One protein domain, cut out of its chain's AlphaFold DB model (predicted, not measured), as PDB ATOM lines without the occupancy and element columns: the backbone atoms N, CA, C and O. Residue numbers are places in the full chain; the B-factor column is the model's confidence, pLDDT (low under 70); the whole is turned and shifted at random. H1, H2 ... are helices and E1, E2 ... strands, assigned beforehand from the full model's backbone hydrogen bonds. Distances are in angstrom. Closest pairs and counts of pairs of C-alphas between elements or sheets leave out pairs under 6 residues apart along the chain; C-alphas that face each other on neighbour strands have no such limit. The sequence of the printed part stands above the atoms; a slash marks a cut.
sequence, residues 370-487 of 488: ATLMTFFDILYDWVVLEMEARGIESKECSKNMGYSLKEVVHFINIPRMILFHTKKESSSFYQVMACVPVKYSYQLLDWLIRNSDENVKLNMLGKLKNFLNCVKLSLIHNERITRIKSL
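AT A GLANCE: This is residues 370 to 487 of the 488 residues of an uncharacterized protein of Bacteroides fragilis str. S23L17 (UniProt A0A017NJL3). The long helix H1 forms the core of a three-helix bundle with H5 and H6, their centres making a triangle. On one side H2 and H4 pack on H1 and H3 packs on both, while at the other end of the longest axis the hairpin of E1 and E2 packs on H5 and H6. The 118 printed residues hold H1 to H6, then E1 and E2, a two-stranded antiparallel sheet; the class is mostly helix. The whole is compact, with a radius of gyration of the C-alphas of 14.1 A and spans of 41 by 30 by 26 A.

HOW THE PARTS SIT: H1, residues 370 to 389, is the hub. H2, residues 405 to 412, touches only residues 383 to 387 of H1, about perpendicular at 75 degrees; the closest C-alphas, Val 384 and Val 408, are 7.1 A apart. H3, residues 415 to 424, makes a helical hairpin with H2, with closest C-alphas Val 409 and Ile 418 at 6.0 A. H4, residues 429 to 434, touches H1 with closest C-alphas Phe 376 and Tyr 430 at 5.9 A. H5, residues 438 to 451, runs the same way as H1 at a shallow tilt of 33 degrees, only just short of steep. H6, residues 454 to 470, touches H1 at a shallow tilt of 6 degrees, opposite ways, with closest C-alphas Trp 382 and Met 460 at 6.1 A. In the six helices every O i to N i+4 pair is within hydrogen-bond range. E1, residues 473 to 477, and E2, residues 482 to 486, form a hairpin; N 474 and O 485 are 2.8 A apart.

IN THESE COORDINATES: H1 runs 28.6 A from C-alpha 370 at (-15.693, -14.662, 44.511). H5 spans 20.0 A and H6 24.4 A. E2 ends at C-alpha 486, (-28.553, -19.800, 54.201).

THE WHOLE: The printed part has no cut. The link from H1 to H2, residues 390 to 404, is long. Mean pLDDT of the printed part is 80.8; residues 395 to 402 are among those under 70.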
ATOM      1  N   ALA A 370     -16.627 -13.586  44.183       80.25
ATOM      2  CA  ALA A 370     -15.693 -14.662  44.511       80.25
ATOM      3  C   ALA A 370     -16.418 -15.969  44.876       80.25
ATOM      4  O   ALA A 370     -16.025 -17.041  44.423       80.25
ATOM      5  N   THR A 371     -17.505 -15.880  45.649       84.44
ATOM      6  CA  THR A 371     -18.337 -17.038  46.014       84.44
ATOM      7  C   THR A 371     -19.036 -17.612  44.782       84.44
ATOM      8  O   THR A 371     -19.057 -18.827  44.594       84.44
ATOM      9  N   LEU A 372     -19.572 -16.742  43.922       84.50
ATOM     10  CA  LEU A 372     -20.232 -17.149  42.680       84.50
ATOM     11  C   LEU A 372     -19.252 -17.776  41.681       84.50
ATOM     12  O   LEU A 372     -19.588 -18.784  41.066       84.50
ATOM     13  N   MET A 373     -18.031 -17.241  41.564       84.50
ATOM     14  CA  MET A 373     -16.963 -17.835  40.753       84.50
ATOM     15  C   MET A 373     -16.669 -19.265  41.188       84.50
ATOM     16  O   MET A 373     -16.791 -20.177  40.380       84.50
ATOM     17  N   THR A 374     -16.393 -19.486  42.477       87.19
ATOM     18  CA  THR A 374     -16.107 -20.837  42.983       87.19
ATOM     19  C   THR A 374     -17.284 -21.792  42.784       87.19
ATOM     20  O   THR A 374     -17.082 -22.957  42.453       87.19
ATOM     21  N   PHE A 375     -18.521 -21.317  42.941       91.50
ATOM     22  CA  PHE A 375     -19.701 -22.135  42.669       91.50
ATOM     23  C   PHE A 375     -19.811 -22.530  41.187       91.50
ATOM     24  O   PHE A 375     -20.057 -23.696  40.883       91.50
ATOM     25  N   PHE A 376     -19.603 -21.592  40.260       91.81
ATOM     26  CA  PHE A 376     -19.659 -21.885  38.825       91.81
ATOM     27  C   PHE A 376     -18.488 -22.748  38.356       91.81
ATOM     28  O   PHE A 376     -18.699 -23.593  37.490       91.81
ATOM     29  N   ASP A 377     -17.308 -22.617  38.958       89.25
ATOM     30  CA  ASP A 377     -16.174 -23.506  38.693       89.25
ATOM     31  C   ASP A 377     -16.493 -24.949  39.113       89.25
ATOM     32  O   ASP A 377     -16.233 -25.888  38.366       89.25
ATOM     33  N   ILE A 378     -17.161 -25.143  40.259       91.50
ATOM     34  CA  ILE A 378     -17.627 -26.474  40.686       91.50
ATOM     35  C   ILE A 378     -18.636 -27.054  39.684       91.50
ATOM     36  O   ILE A 378     -18.567 -28.244  39.378       91.50
ATOM     37  N   LEU A 379     -19.569 -26.245  39.171       93.50
ATOM     38  CA  LEU A 379     -20.514 -26.696  38.143       93.50
ATOM     39  C   LEU A 379     -19.803 -27.038  36.829       93.50
ATOM     40  O   LEU A 379     -20.135 -28.047  36.212       93.50
ATOM     41  N   TYR A 380     -18.826 -26.230  36.419       92.50
ATOM     42  CA  TYR A 380     -18.022 -26.478  35.225       92.50
ATOM     43  C   TYR A 380     -17.272 -27.807  35.317       92.50
ATOM     44  O   TYR A 380     -17.418 -28.654  34.438       92.50
ATOM     45  N   ASP A 381     -16.534 -28.017  36.409       90.75
ATOM     46  CA  ASP A 381     -15.797 -29.256  36.663       90.75
ATOM     47  C   ASP A 381     -16.727 -30.472  36.645       90.75
ATOM     48  O   ASP A 381     -16.374 -31.528  36.120       90.75
ATOM     49  N   TRP A 382     -17.934 -30.328  37.200       94.56
ATOM     50  CA  TRP A 382     -18.912 -31.410  37.233       94.56
ATOM     51  C   TRP A 382     -19.380 -31.761  35.824       94.56
ATOM     52  O   TRP A 382     -19.405 -32.932  35.458       94.56
ATOM     53  N   VAL A 383     -19.689 -30.750  35.012       91.38
ATOM     54  CA  VAL A 383     -20.079 -30.950  33.616       91.38
ATOM     55  C   VAL A 383     -18.959 -31.622  32.823       91.38
ATOM     56  O   VAL A 383     -19.229 -32.576  32.100       91.38
ATOM     57  N   VAL A 384     -17.712 -31.176  32.977       89.44
ATOM     58  CA  VAL A 384     -16.561 -31.758  32.268       89.44
ATOM     59  C   VAL A 384     -16.360 -33.227  32.643       89.44
ATOM     60  O   VAL A 384     -16.275 -34.072  31.755       89.44
ATOM     61  N   LEU A 385     -16.361 -33.555  33.937       89.12
ATOM     62  CA  LEU A 385     -16.234 -34.943  34.397       89.12
ATOM     63  C   LEU A 385     -17.401 -35.818  33.923       89.12
ATOM     64  O   LEU A 385     -17.212 -36.995  33.625       89.12
ATOM     65  N   GLU A 386     -18.604 -35.252  33.829       88.75
ATOM     66  CA  GLU A 386     -19.766 -35.957  33.292       88.75
ATOM     67  C   GLU A 386     -19.626 -36.227  31.787       88.75
ATOM     68  O   GLU A 386     -19.955 -37.319  31.323       88.75
ATOM     69  N   MET A 387     -19.112 -35.260  31.022       86.31
ATOM     70  CA  MET A 387     -18.812 -35.444  29.600       86.31
ATOM     71  C   MET A 387     -17.771 -36.554  29.392       86.31
ATOM     72  O   MET A 387     -17.960 -37.408  28.525       86.31
ATOM     73  N   GLU A 388     -16.727 -36.597  30.228       86.62
ATOM     74  CA  GLU A 388     -15.706 -37.656  30.215       86.62
ATOM     75  C   GLU A 388     -16.286 -39.027  30.572       86.62
ATOM     76  O   GLU A 388     -16.043 -40.001  29.857       86.62
ATOM     77  N   ALA A 389     -17.094 -39.116  31.632       84.31
ATOM     78  CA  ALA A 389     -17.729 -40.366  32.053       84.31
ATOM     79  C   ALA A 389     -18.681 -40.930  30.985       84.31
ATOM     80  O   ALA A 389     -18.812 -42.145  30.842       84.31
ATOM     81  N   ARG A 390     -19.311 -40.053  30.193       82.38
ATOM     82  CA  ARG A 390     -20.159 -40.423  29.048       82.38
ATOM     83  C   ARG A 390     -19.378 -40.732  27.769       82.38
ATOM     84  O   ARG A 390     -20.001 -41.061  26.763       82.38
ATOM     85  N   GLY A 391     -18.048 -40.636  27.792       79.69
ATOM     86  CA  GLY A 391     -17.192 -40.909  26.639       79.69
ATOM     87  C   GLY A 391     -17.366 -39.909  25.495       79.69
ATOM     88  O   GLY A 391     -17.243 -40.287  24.333       79.69
ATOM     89  N   ILE A 392     -17.699 -38.650  25.796       77.94
ATOM     90  CA  ILE A 392     -17.861 -37.615  24.771       77.94
ATOM     91  C   ILE A 392     -16.482 -37.208  24.257       77.94
ATOM     92  O   ILE A 392     -15.654 -36.700  25.001       77.94
ATOM     93  N   GLU A 393     -16.230 -37.403  22.967       71.56
ATOM     94  CA  GLU A 393     -14.964 -36.994  22.357       71.56
ATOM     95  C   GLU A 393     -14.949 -35.487  22.058       71.56
ATOM     96  O   GLU A 393     -15.876 -34.942  21.447       71.56
ATOM     97  N   SER A 394     -13.866 -34.819  22.459       72.19
ATOM     98  CA  SER A 394     -13.601 -33.419  22.118       72.19
ATOM     99  C   SER A 394     -13.286 -33.268  20.629       72.19
ATOM    100  O   SER A 394     -12.448 -33.981  20.074       72.19
ATOM    101  N   LYS A 395     -13.961 -32.324  19.973       66.00
ATOM    102  CA  LYS A 395     -13.832 -32.015  18.541       66.00
ATOM    103  C   LYS A 395     -12.942 -30.798  18.299       66.00
ATOM    104  O   LYS A 395     -12.367 -30.669  17.219       66.00
ATOM    105  N   GLU A 396     -12.808 -29.910  19.282       60.56
ATOM    106  CA  GLU A 396     -11.989 -28.699  19.213       60.56
ATOM    107  C   GLU A 396     -10.776 -28.815  20.161       60.56
ATOM    108  O   GLU A 396     -10.826 -28.483  21.341       60.56
ATOM    109  N   CYS A 397      -9.646 -29.288  19.625       47.81
ATOM    110  CA  CYS A 397      -8.409 -29.521  20.378       47.81
ATOM    111  C   CYS A 397      -7.789 -28.189  20.863       47.81
ATOM    112  O   CYS A 397      -7.104 -27.495  20.103       47.81
ATOM    113  N   SER A 398      -8.006 -27.816  22.129       48.41
ATOM    114  CA  SER A 398      -7.282 -26.718  22.786       48.41
ATOM    115  C   SER A 398      -6.150 -27.289  23.642       48.41
ATOM    116  O   SER A 398      -6.340 -28.247  24.384       48.41
ATOM    117  N   LYS A 399      -4.944 -26.719  23.549       48.47
ATOM    118  CA  LYS A 399      -3.718 -27.329  24.103       48.47
ATOM    119  C   LYS A 399      -3.687 -27.499  25.634       48.47
ATOM    120  O   LYS A 399      -2.756 -28.136  26.102       48.47
ATOM    121  N   ASN A 400      -4.663 -26.978  26.389       50.59
ATOM    122  CA  ASN A 400      -4.673 -27.009  27.861       50.59
ATOM    123  C   ASN A 400      -6.048 -27.297  28.511       50.59
ATOM    124  O   ASN A 400      -6.117 -27.345  29.736       50.59
ATOM    125  N   MET A 401      -7.135 -27.476  27.751       52.06
ATOM    126  CA  MET A 401      -8.451 -27.851  28.297       52.06
ATOM    127  C   MET A 401      -9.062 -28.969  27.454       52.06
ATOM    128  O   MET A 401      -9.072 -28.863  26.227       52.06
ATOM    129  N   GLY A 402      -9.556 -30.021  28.120       61.75
ATOM    130  CA  GLY A 402     -10.109 -31.218  27.479       61.75
ATOM    131  C   GLY A 402     -11.322 -30.947  26.582       61.75
ATOM    132  O   GLY A 402     -11.490 -31.640  25.589       61.75
ATOM    133  N   TYR A 403     -12.100 -29.896  26.865       76.56
ATOM    134  CA  TYR A 403     -13.250 -29.464  26.062       76.56
ATOM    135  C   TYR A 403     -13.235 -27.952  25.852       76.56
ATOM    136  O   TYR A 403     -12.798 -27.197  26.726       76.56
ATOM    137  N   SER A 404     -13.737 -27.495  24.705       81.62
ATOM    138  CA  SER A 404     -13.963 -26.073  24.457       81.62
ATOM    139  C   SER A 404     -15.199 -25.580  25.222       81.62
ATOM    140  O   SER A 404     -16.152 -26.325  25.461       81.62
ATOM    141  N   LEU A 405     -15.234 -24.293  25.593       81.62
ATOM    142  CA  LEU A 405     -16.402 -23.702  26.273       81.62
ATOM    143  C   LEU A 405     -17.691 -23.900  25.462       81.62
ATOM    144  O   LEU A 405     -18.766 -24.105  26.023       81.62
ATOM    145  N   LYS A 406     -17.571 -23.871  24.136       81.12
ATOM    146  CA  LYS A 406     -18.673 -24.128  23.219       81.12
ATOM    147  C   LYS A 406     -19.197 -25.549  23.388       81.12
ATOM    148  O   LYS A 406     -20.406 -25.709  23.504       81.12
ATOM    149  N   GLU A 407     -18.328 -26.553  23.442       82.62
ATOM    150  CA  GLU A 407     -18.720 -27.952  23.661       82.62
ATOM    151  C   GLU A 407     -19.434 -28.129  25.003       82.62
ATOM    152  O   GLU A 407     -20.510 -28.721  25.046       82.62
ATOM    153  N   VAL A 408     -18.906 -27.518  26.066       84.00
ATOM    154  CA  VAL A 408     -19.507 -27.548  27.409       84.00
ATOM    155  C   VAL A 408     -20.902 -26.908  27.419       84.00
ATOM    156  O   VAL A 408     -21.860 -27.500  27.912       84.00
ATOM    157  N   VAL A 409     -21.062 -25.718  26.829       83.19
ATOM    158  CA  VAL A 409     -22.362 -25.021  26.770       83.19
ATOM    159  C   VAL A 409     -23.383 -25.788  25.922       83.19
ATOM    160  O   VAL A 409     -24.566 -25.829  26.271       83.19
ATOM    161  N   HIS A 410     -22.947 -26.414  24.828       79.62
ATOM    162  CA  HIS A 410     -23.822 -27.235  23.989       79.62
ATOM    163  C   HIS A 410     -24.217 -28.546  24.671       79.62
ATOM    164  O   HIS A 410     -25.355 -28.975  24.502       79.62
ATOM    165  N   PHE A 411     -23.324 -29.152  25.458       81.88
ATOM    166  CA  PHE A 411     -23.637 -30.337  26.252       81.88
ATOM    167  C   PHE A 411     -24.693 -30.045  27.324       81.88
ATOM    168  O   PHE A 411     -25.647 -30.803  27.469       81.88
ATOM    169  N   ILE A 412     -24.566 -28.909  28.017       83.25
ATOM    170  CA  ILE A 412     -25.557 -28.440  28.999       83.25
ATOM    171  C   ILE A 412     -26.920 -28.207  28.336       83.25
ATOM    172  O   ILE A 412     -27.958 -28.469  28.931       83.25
ATOM    173  N   ASN A 413     -26.939 -27.718  27.096       72.94
ATOM    174  CA  ASN A 413     -28.152 -27.551  26.296       72.94
ATOM    175  C   ASN A 413     -29.281 -26.749  26.978       72.94
ATOM    176  O   ASN A 413     -30.468 -27.023  26.794       72.94
ATOM    177  N   ILE A 414     -28.918 -25.721  27.752       73.69
ATOM    178  CA  ILE A 414     -29.860 -24.694  28.210       73.69
ATOM    179  C   ILE A 414     -29.945 -23.623  27.111       73.69
ATOM    180  O   ILE A 414     -28.946 -22.935  26.869       73.69
ATOM    181  N   PRO A 415     -31.116 -23.404  26.472       69.25
ATOM    182  CA  PRO A 415     -31.240 -22.485  25.337       69.25
ATOM    183  C   PRO A 415     -30.745 -21.067  25.634       69.25
ATOM    184  O   PRO A 415     -30.089 -20.451  24.796       69.25
ATOM    185  N   ARG A 416     -30.987 -20.554  26.852       68.38
ATOM    186  CA  ARG A 416     -30.481 -19.237  27.268       68.38
ATOM    187  C   ARG A 416     -28.953 -19.179  27.364       68.38
ATOM    188  O   ARG A 416     -28.382 -18.174  26.951       68.38
ATOM    189  N   MET A 417     -28.289 -20.234  27.843       74.50
ATOM    190  CA  MET A 417     -26.821 -20.291  27.913       74.50
ATOM    191  C   MET A 417     -26.193 -20.385  26.519       74.50
ATOM    192  O   MET A 417     -25.246 -19.653  26.228       74.50
ATOM    193  N   ILE A 418     -26.763 -21.212  25.633       71.62
ATOM    194  CA  ILE A 418     -26.330 -21.315  24.228       71.62
ATOM    195  C   ILE A 418     -26.485 -19.964  23.526       71.62
ATOM    196  O   ILE A 418     -25.548 -19.481  22.884       71.62
ATOM    197  N   LEU A 419     -27.649 -19.326  23.681       67.81
ATOM    198  CA  LEU A 419     -27.937 -18.019  23.097       67.81
ATOM    199  C   LEU A 419     -26.929 -16.966  23.564       67.81
ATOM    200  O   LEU A 419     -26.484 -16.146  22.761       67.81
ATOM    201  N   PHE A 420     -26.574 -16.991  24.849       66.94
ATOM    202  CA  PHE A 420     -25.644 -16.038  25.433       66.94
ATOM    203  C   PHE A 420     -24.212 -16.233  24.924       66.94
ATOM    204  O   PHE A 420     -23.622 -15.288  24.395       66.94
ATOM    205  N   HIS A 421     -23.690 -17.462  24.996       70.56
ATOM    206  CA  HIS A 421     -22.351 -17.795  24.505       70.56
ATOM    207  C   HIS A 421     -22.188 -17.447  23.014       70.56
ATOM    208  O   HIS A 421     -21.193 -16.838  22.625       70.56
ATOM    209  N   THR A 422     -23.210 -17.730  22.195       65.62
ATOM    210  CA  THR A 422     -23.193 -17.478  20.739       65.62
ATOM    211  C   THR A 422     -23.275 -15.989  20.379       65.62
ATOM    212  O   THR A 422     -22.796 -15.586  19.322       65.62
ATOM    213  N   LYS A 423     -23.887 -15.146  21.226       59.91
ATOM    214  CA  LYS A 423     -24.108 -13.717  20.926       59.91
ATOM    215  C   LYS A 423     -23.063 -12.765  21.510       59.91
ATOM    216  O   LYS A 423     -22.941 -11.661  20.985       59.91
ATOM    217  N   LYS A 424     -22.375 -13.127  22.601       56.97
ATOM    218  CA  LYS A 424     -21.493 -12.206  23.349       56.97
ATOM    219  C   LYS A 424     -20.005 -12.589  23.372       56.97
ATOM    220  O   LYS A 424     -19.266 -11.949  24.107       56.97
ATOM    221  N   GLU A 425     -19.571 -13.594  22.606       59.41
ATOM    222  CA  GLU A 425     -18.173 -14.083  22.607       59.41
ATOM    223  C   GLU A 425     -17.632 -14.315  24.033       59.41
ATOM    224  O   GLU A 425     -16.546 -13.867  24.397       59.41
ATOM    225  N   SER A 426     -18.417 -14.981  24.888       71.56
ATOM    226  CA  SER A 426     -17.997 -15.252  26.267       71.56
ATOM    227  C   SER A 426     -16.725 -16.097  26.282       71.56
ATOM    228  O   SER A 426     -16.675 -17.145  25.637       71.56
ATOM    229  N   SER A 427     -15.723 -15.662  27.045       77.00
ATOM    230  CA  SER A 427     -14.405 -16.300  27.094       77.00
ATOM    231  C   SER A 427     -14.261 -17.320  28.226       77.00
ATOM    232  O   SER A 427     -13.248 -18.010  28.293       77.00
ATOM    233  N   SER A 428     -15.235 -17.415  29.139       82.62
ATOM    234  CA  SER A 428     -15.223 -18.380  30.246       82.62
ATOM    235  C   SER A 428     -16.624 -18.848  30.643       82.62
ATOM    236  O   SER A 428     -17.622 -18.169  30.388       82.62
ATOM    237  N   PHE A 429     -16.693 -20.001  31.314       84.69
ATOM    238  CA  PHE A 429     -17.943 -20.545  31.847       84.69
ATOM    239  C   PHE A 429     -18.585 -19.615  32.879       84.69
ATOM    240  O   PHE A 429     -19.786 -19.365  32.818       84.69
ATOM    241  N   TYR A 430     -17.771 -19.010  33.751       84.69
ATOM    242  CA  TYR A 430     -18.228 -17.990  34.691       84.69
ATOM    243  C   TYR A 430     -18.981 -16.850  33.992       84.69
ATOM    244  O   TYR A 430     -20.071 -16.497  34.424       84.69
ATOM    245  N   GLN A 431     -18.452 -16.304  32.889       81.88
ATOM    246  CA  GLN A 431     -19.124 -15.218  32.163       81.88
ATOM    247  C   GLN A 431     -20.469 -15.652  31.576       81.88
ATOM    248  O   GLN A 431     -21.399 -14.852  31.538       81.88
ATOM    249  N   VAL A 432     -20.586 -16.906  31.125       83.50
ATOM    250  CA  VAL A 432     -21.861 -17.452  30.640       83.50
ATOM    251  C   VAL A 432     -22.864 -17.551  31.792       83.50
ATOM    252  O   VAL A 432     -23.995 -17.088  31.650       83.50
ATOM    253  N   MET A 433     -22.443 -18.096  32.936       84.38
ATOM    254  CA  MET A 433     -23.304 -18.317  34.103       84.38
ATOM    255  C   MET A 433     -23.691 -17.024  34.829       84.38
ATOM    256  O   MET A 433     -24.840 -16.871  35.223       84.38
ATOM    257  N   ALA A 434     -22.777 -16.060  34.952       81.38
ATOM    258  CA  ALA A 434     -23.033 -14.769  35.595       81.38
ATOM    259  C   ALA A 434     -24.026 -13.891  34.814       81.38
ATOM    260  O   ALA A 434     -24.590 -12.947  35.361       81.38
ATOM    261  N   CYS A 435     -24.241 -14.187  33.531       74.00
ATOM    262  CA  CYS A 435     -25.138 -13.420  32.673       74.00
ATOM    263  C   CYS A 435     -26.502 -14.081  32.448       74.00
ATOM    264  O   CYS A 435     -27.327 -13.551  31.696       74.00
ATOM    265  N   VAL A 436     -26.742 -15.233  33.073       77.12
ATOM    266  CA  VAL A 436     -28.054 -15.871  33.119       77.12
ATOM    267  C   VAL A 436     -28.567 -15.851  34.566       77.12
ATOM    268  O   VAL A 436     -27.768 -15.930  35.495       77.12
ATOM    269  N   PRO A 437     -29.887 -15.732  34.796       80.38
ATOM    270  CA  PRO A 437     -30.452 -15.825  36.141       80.38
ATOM    271  C   PRO A 437     -29.985 -17.084  36.888       80.38
ATOM    272  O   PRO A 437     -29.899 -18.157  36.284       80.38
ATOM    273  N   VAL A 438     -29.761 -16.977  38.206       81.88
ATOM    274  CA  VAL A 438     -29.223 -18.067  39.052       81.88
ATOM    275  C   VAL A 438     -30.040 -19.361  38.955       81.88
ATOM    276  O   VAL A 438     -29.504 -20.457  39.110       81.88
ATOM    277  N   LYS A 439     -31.329 -19.257  38.605       81.62
ATOM    278  CA  LYS A 439     -32.209 -20.401  38.346       81.62
ATOM    279  C   LYS A 439     -31.627 -21.398  37.340       81.62
ATOM    280  O   LYS A 439     -31.826 -22.594  37.507       81.62
ATOM    281  N   TYR A 440     -30.898 -20.938  36.318       83.88
ATOM    282  CA  TYR A 440     -30.302 -21.825  35.316       83.88
ATOM    283  C   TYR A 440     -29.144 -22.629  35.903       83.88
ATOM    284  O   TYR A 440     -28.960 -23.791  35.547       83.88
ATOM    285  N   SER A 441     -28.427 -22.056  36.870       87.38
ATOM    286  CA  SER A 441     -27.448 -22.774  37.683       87.38
ATOM    287  C   SER A 441     -28.115 -23.862  38.521       87.38
ATOM    288  O   SER A 441     -27.557 -24.945  38.657       87.38
ATOM    289  N   TYR A 442     -29.320 -23.616  39.042       86.38
ATOM    290  CA  TYR A 442     -30.076 -24.633  39.777       86.38
ATOM    291  C   TYR A 442     -30.700 -25.705  38.894       86.38
ATOM    292  O   TYR A 442     -30.710 -26.860  39.301       86.38
ATOM    293  N   GLN A 443     -31.160 -25.365  37.691       83.88
ATOM    294  CA  GLN A 443     -31.604 -26.355  36.708       83.88
ATOM    295  C   GLN A 443     -30.449 -27.270  36.295       83.88
ATOM    296  O   GLN A 443     -30.599 -28.490  36.291       83.88
ATOM    297  N   LEU A 444     -29.277 -26.689  36.020       88.88
ATOM    298  CA  LEU A 444     -28.068 -27.454  35.739       88.88
ATOM    299  C   LEU A 444     -27.680 -28.336  36.934       88.88
ATOM    300  O   LEU A 444     -27.426 -29.524  36.763       88.88
ATOM    301  N   LEU A 445     -27.674 -27.783  38.149       90.94
ATOM    302  CA  LEU A 445     -27.343 -28.533  39.357       90.94
ATOM    303  C   LEU A 445     -28.341 -29.669  39.638       90.94
ATOM    304  O   LEU A 445     -27.917 -30.769  39.977       90.94
ATOM    305  N   ASP A 446     -29.647 -29.433  39.483       87.88
ATOM    306  CA  ASP A 446     -30.684 -30.464  39.623       87.88
ATOM    307  C   ASP A 446     -30.435 -31.617  38.653       87.88
ATOM    308  O   ASP A 446     -30.424 -32.786  39.050       87.88
ATOM    309  N   TRP A 447     -30.167 -31.278  37.393       87.50
ATOM    310  CA  TRP A 447     -29.878 -32.261  36.366       87.50
ATOM    311  C   TRP A 447     -28.616 -33.067  36.683       87.50
ATOM    312  O   TRP A 447     -28.670 -34.295  36.619       87.50
ATOM    313  N   LEU A 448     -27.523 -32.409  37.083       90.44
ATOM    314  CA  LEU A 448     -26.268 -33.068  37.461       90.44
ATOM    315  C   LEU A 448     -26.476 -34.026  38.642       90.44
ATOM    316  O   LEU A 448     -26.050 -35.176  38.594       90.44
ATOM    317  N   ILE A 449     -27.204 -33.610  39.682       89.31
ATOM    318  CA  ILE A 449     -27.478 -34.470  40.843       89.31
ATOM    319  C   ILE A 449     -28.292 -35.708  40.447       89.31
ATOM    320  O   ILE A 449     -28.047 -36.798  40.965       89.31
ATOM    321  N   ARG A 450     -29.266 -35.562  39.546       86.62
ATOM    322  CA  ARG A 450     -30.167 -36.663  39.171       86.62
ATOM    323  C   ARG A 450     -29.583 -37.604  38.127       86.62
ATOM    324  O   ARG A 450     -29.927 -38.781  38.140       86.62
ATOM    325  N   ASN A 451     -28.752 -37.091  37.224       84.12
ATOM    326  CA  ASN A 451     -28.391 -37.797  35.995       84.12
ATOM    327  C   ASN A 451     -26.900 -38.114  35.869       84.12
ATOM    328  O   ASN A 451     -26.545 -38.810  34.919       84.12
ATOM    329  N   SER A 452     -26.041 -37.615  36.766       88.31
ATOM    330  CA  SER A 452     -24.613 -37.922  36.702       88.31
ATOM    331  C   SER A 452     -24.290 -39.380  37.002       88.31
ATOM    332  O   SER A 452     -24.968 -40.018  37.817       88.31
ATOM    333  N   ASP A 453     -23.191 -39.858  36.408       91.38
ATOM    334  CA  ASP A 453     -22.547 -41.112  36.810       91.38
ATOM    335  C   ASP A 453     -22.327 -41.142  38.331       91.38
ATOM    336  O   ASP A 453     -21.975 -40.128  38.940       91.38
ATOM    337  N   GLU A 454     -22.534 -42.300  38.964       89.00
ATOM    338  CA  GLU A 454     -22.492 -42.417  40.427       89.00
ATOM    339  C   GLU A 454     -21.148 -41.972  41.022       89.00
ATOM    340  O   GLU A 454     -21.125 -41.301  42.058       89.00
ATOM    341  N   ASN A 455     -20.026 -42.264  40.357       88.06
ATOM    342  CA  ASN A 455     -18.705 -41.885  40.856       88.06
ATOM    343  C   ASN A 455     -18.453 -40.379  40.699       88.06
ATOM    344  O   ASN A 455     -17.939 -39.738  41.623       88.06
ATOM    345  N   VAL A 456     -18.853 -39.800  39.560       89.88
ATOM    346  CA  VAL A 456     -18.765 -38.350  39.310       89.88
ATOM    347  C   VAL A 456     -19.645 -37.592  40.303       89.88
ATOM    348  O   VAL A 456     -19.179 -36.676  40.986       89.88
ATOM    349  N   LYS A 457     -20.899 -38.025  40.453       91.88
ATOM    350  CA  LYS A 457     -21.888 -37.444  41.361       91.88
ATOM    351  C   LYS A 457     -21.413 -37.453  42.809       91.88
ATOM    352  O   LYS A 457     -21.486 -36.417  43.464       91.88
ATOM    353  N   LEU A 458     -20.923 -38.586  43.323       90.19
ATOM    354  CA  LEU A 458     -20.452 -38.691  44.710       90.19
ATOM    355  C   LEU A 458     -19.274 -37.748  44.987       90.19
ATOM    356  O   LEU A 458     -19.274 -37.050  46.005       90.19
ATOM    357  N   ASN A 459     -18.306 -37.684  44.070       91.50
ATOM    358  CA  ASN A 459     -17.152 -36.793  44.177       91.50
ATOM    359  C   ASN A 459     -17.581 -35.315  44.171       91.50
ATOM    360  O   ASN A 459     -17.253 -34.551  45.087       91.50
ATOM    361  N   MET A 460     -18.372 -34.917  43.176       95.88
ATOM    362  CA  MET A 460     -18.757 -33.520  42.987       95.88
ATOM    363  C   MET A 460     -19.762 -33.029  44.033       95.88
ATOM    364  O   MET A 460     -19.627 -31.902  44.513       95.88
ATOM    365  N   LEU A 461     -20.680 -33.881  44.508       92.12
ATOM    366  CA  LEU A 461     -21.514 -33.573  45.676       92.12
ATOM    367  C   LEU A 461     -20.675 -33.356  46.937       92.12
ATOM    368  O   LEU A 461     -21.003 -32.478  47.736       92.12
ATOM    369  N   GLY A 462     -19.608 -34.136  47.135       90.00
ATOM    370  CA  GLY A 462     -18.676 -33.948  48.247       90.00
ATOM    371  C   GLY A 462     -17.992 -32.579  48.194       90.00
ATOM    372  O   GLY A 462     -18.024 -31.833  49.175       90.00
ATOM    373  N   LYS A 463     -17.448 -32.210  47.027       93.12
ATOM    374  CA  LYS A 463     -16.838 -30.889  46.797       93.12
ATOM    375  C   LYS A 463     -17.834 -29.748  47.014       93.12
ATOM    376  O   LYS A 463     -17.523 -28.804  47.739       93.12
ATOM    377  N   LEU A 464     -19.038 -29.860  46.448       93.75
ATOM    378  CA  LEU A 464     -20.087 -28.853  46.588       93.75
ATOM    379  C   LEU A 464     -20.503 -28.676  48.053       93.75
ATOM    380  O   LEU A 464     -20.561 -27.550  48.535       93.75
ATOM    381  N   LYS A 465     -20.747 -29.764  48.794       91.88
ATOM    382  CA  LYS A 465     -21.121 -29.688  50.219       91.88
ATOM    383  C   LYS A 465     -20.032 -29.034  51.070       91.88
ATOM    384  O   LYS A 465     -20.352 -28.212  51.924       91.88
ATOM    385  N   ASN A 466     -18.762 -29.354  50.819       90.75
ATOM    386  CA  ASN A 466     -17.639 -28.727  51.519       90.75
ATOM    387  C   ASN A 466     -17.582 -27.220  51.249       90.75
ATOM    388  O   ASN A 466     -17.487 -26.436  52.192       90.75
ATOM    389  N   PHE A 467     -17.715 -26.816  49.984       92.56
ATOM    390  CA  PHE A 467     -17.787 -25.409  49.600       92.56
ATOM    391  C   PHE A 467     -18.956 -24.686  50.285       92.56
ATOM    392  O   PHE A 467     -18.741 -23.662  50.935       92.56
ATOM    393  N   LEU A 468     -20.171 -25.238  50.203       88.62
ATOM    394  CA  LEU A 468     -21.372 -24.627  50.781       88.62
ATOM    395  C   LEU A 468     -21.248 -24.446  52.299       88.62
ATOM    396  O   LEU A 468     -21.561 -23.370  52.813       88.62
ATOM    397  N   ASN A 469     -20.691 -25.431  53.008       88.81
ATOM    398  CA  ASN A 469     -20.423 -25.320  54.442       88.81
ATOM    399  C   ASN A 469     -19.461 -24.164  54.767       88.81
ATOM    400  O   ASN A 469     -19.712 -23.410  55.711       88.81
ATOM    401  N   CYS A 470     -18.397 -23.968  53.976       86.75
ATOM    402  CA  CYS A 470     -17.452 -22.860  54.164       86.75
ATOM    403  C   CYS A 470     -18.115 -21.480  54.016       86.75
ATOM    404  O   CYS A 470     -17.723 -20.539  54.705       86.75
ATOM    405  N   VAL A 471     -19.137 -21.361  53.163       86.81
ATOM    406  CA  VAL A 471     -19.867 -20.101  52.926       86.81
ATOM    407  C   VAL A 471     -21.180 -19.990  53.712       86.81
ATOM    408  O   VAL A 471     -21.951 -19.049  53.503       86.81
ATOM    409  N   LYS A 472     -21.412 -20.899  54.672       86.50
ATOM    410  CA  LYS A 472     -22.624 -20.974  55.512       86.50
ATOM    411  C   LYS A 472     -23.917 -21.109  54.696       86.50
ATOM    412  O   LYS A 472     -24.930 -20.481  55.006       86.50
ATOM    413  N   LEU A 473     -23.868 -21.926  53.654       87.44
ATOM    414  CA  LEU A 473     -25.002 -22.297  52.821       87.44
ATOM    415  C   LEU A 473     -25.251 -23.806  52.923       87.44
ATOM    416  O   LEU A 473     -24.365 -24.581  53.274       87.44
ATOM    417  N   SER A 474     -26.464 -24.229  52.592       86.44
ATOM    418  CA  SER A 474     -26.860 -25.634  52.536       86.44
ATOM    419  C   SER A 474     -27.573 -25.946  51.229       86.44
ATOM    420  O   SER A 474     -28.347 -25.135  50.721       86.44
ATOM    421  N   LEU A 475     -27.297 -27.129  50.682       88.94
ATOM    422  CA  LEU A 475     -28.007 -27.657  49.523       88.94
ATOM    423  C   LEU A 475     -29.308 -28.313  49.988       88.94
ATOM    424  O   LEU A 475     -29.279 -29.277  50.755       88.94
ATOM    425  N   ILE A 476     -30.433 -27.830  49.474       83.75
ATOM    426  CA  ILE A 476     -31.742 -28.461  49.613       83.75
ATOM    427  C   ILE A 476     -32.035 -29.166  48.293       83.75
ATOM    428  O   ILE A 476     -32.269 -28.512  47.281       83.75
ATOM    429  N   HIS A 477     -32.021 -30.496  48.314       83.12
ATOM    430  CA  HIS A 477     -32.385 -31.329  47.173       83.12
ATOM    431  C   HIS A 477     -33.442 -32.352  47.593       83.12
ATOM    432  O   HIS A 477     -33.230 -33.110  48.541       83.12
ATOM    433  N   ASN A 478     -34.580 -32.368  46.902       78.38
ATOM    434  CA  ASN A 478     -35.624 -33.380  47.057       78.38
ATOM    435  C   ASN A 478     -36.244 -33.726  45.693       78.38
ATOM    436  O   ASN A 478     -35.777 -33.272  44.653       78.38
ATOM    437  N   GLU A 479     -37.303 -34.537  45.676       66.81
ATOM    438  CA  GLU A 479     -37.965 -34.970  44.436       66.81
ATOM    439  C   GLU A 479     -38.502 -33.823  43.567       66.81
ATOM    440  O   GLU A 479     -38.660 -34.008  42.366       66.81
ATOM    441  N   ARG A 480     -38.762 -32.650  44.154       61.00
ATOM    442  CA  ARG A 480     -39.366 -31.496  43.475       61.00
ATOM    443  C   ARG A 480     -38.395 -30.344  43.252       61.00
ATOM    444  O   ARG A 480     -38.512 -29.635  42.265       61.00
ATOM    445  N   ILE A 481     -37.437 -30.137  44.158       71.69
ATOM    446  CA  ILE A 481     -36.652 -28.901  44.180       71.69
ATOM    447  C   ILE A 481     -35.167 -29.135  44.451       71.69
ATOM    448  O   ILE A 481     -34.797 -29.949  45.299       71.69
ATOM    449  N   THR A 482     -34.337 -28.346  43.767       81.69
ATOM    450  CA  THR A 482     -32.908 -28.164  44.043       81.69
ATOM    451  C   THR A 482     -32.637 -26.677  44.227       81.69
ATOM    452  O   THR A 482     -32.783 -25.911  43.278       81.69
ATOM    453  N   ARG A 483     -32.278 -26.256  45.443       81.75
ATOM    454  CA  ARG A 483     -31.949 -24.859  45.782       81.75
ATOM    455  C   ARG A 483     -30.860 -24.787  46.846       81.75
ATOM    456  O   ARG A 483     -30.622 -25.761  47.562       81.75
ATOM    457  N   ILE A 484     -30.222 -23.628  46.969       83.69
ATOM    458  CA  ILE A 484     -29.235 -23.357  48.014       83.69
ATOM    459  C   ILE A 484     -29.812 -22.326  48.988       83.69
ATOM    460  O   ILE A 484     -30.366 -21.315  48.576       83.69
ATOM    461  N   LYS A 485     -29.696 -22.584  50.295       80.94
ATOM    462  CA  LYS A 485     -30.249 -21.713  51.343       80.94
ATOM    463  C   LYS A 485     -29.230 -21.400  52.434       80.94
ATOM    464  O   LYS A 485     -28.413 -22.260  52.773       80.94
ATOM    465  N   SER A 486     -29.302 -20.198  53.006       76.88
ATOM    466  CA  SER A 486     -28.553 -19.800  54.201       76.88
ATOM    467  C   SER A 486     -28.754 -20.779  55.360       76.88
ATOM    468  O   SER A 486     -29.866 -21.230  55.633       76.88
ATOM    469  N   LEU A 487     -27.650 -21.106  56.043       64.62
ATOM    470  CA  LEU A 487     -27.645 -21.813  57.331       64.62
ATOM    471  C   LEU A 487     -27.872 -20.872  58.531       64.62
ATOM    472  O   LEU A 487     -27.934 -21.346  59.664       64.62
TER     473      LEU A 487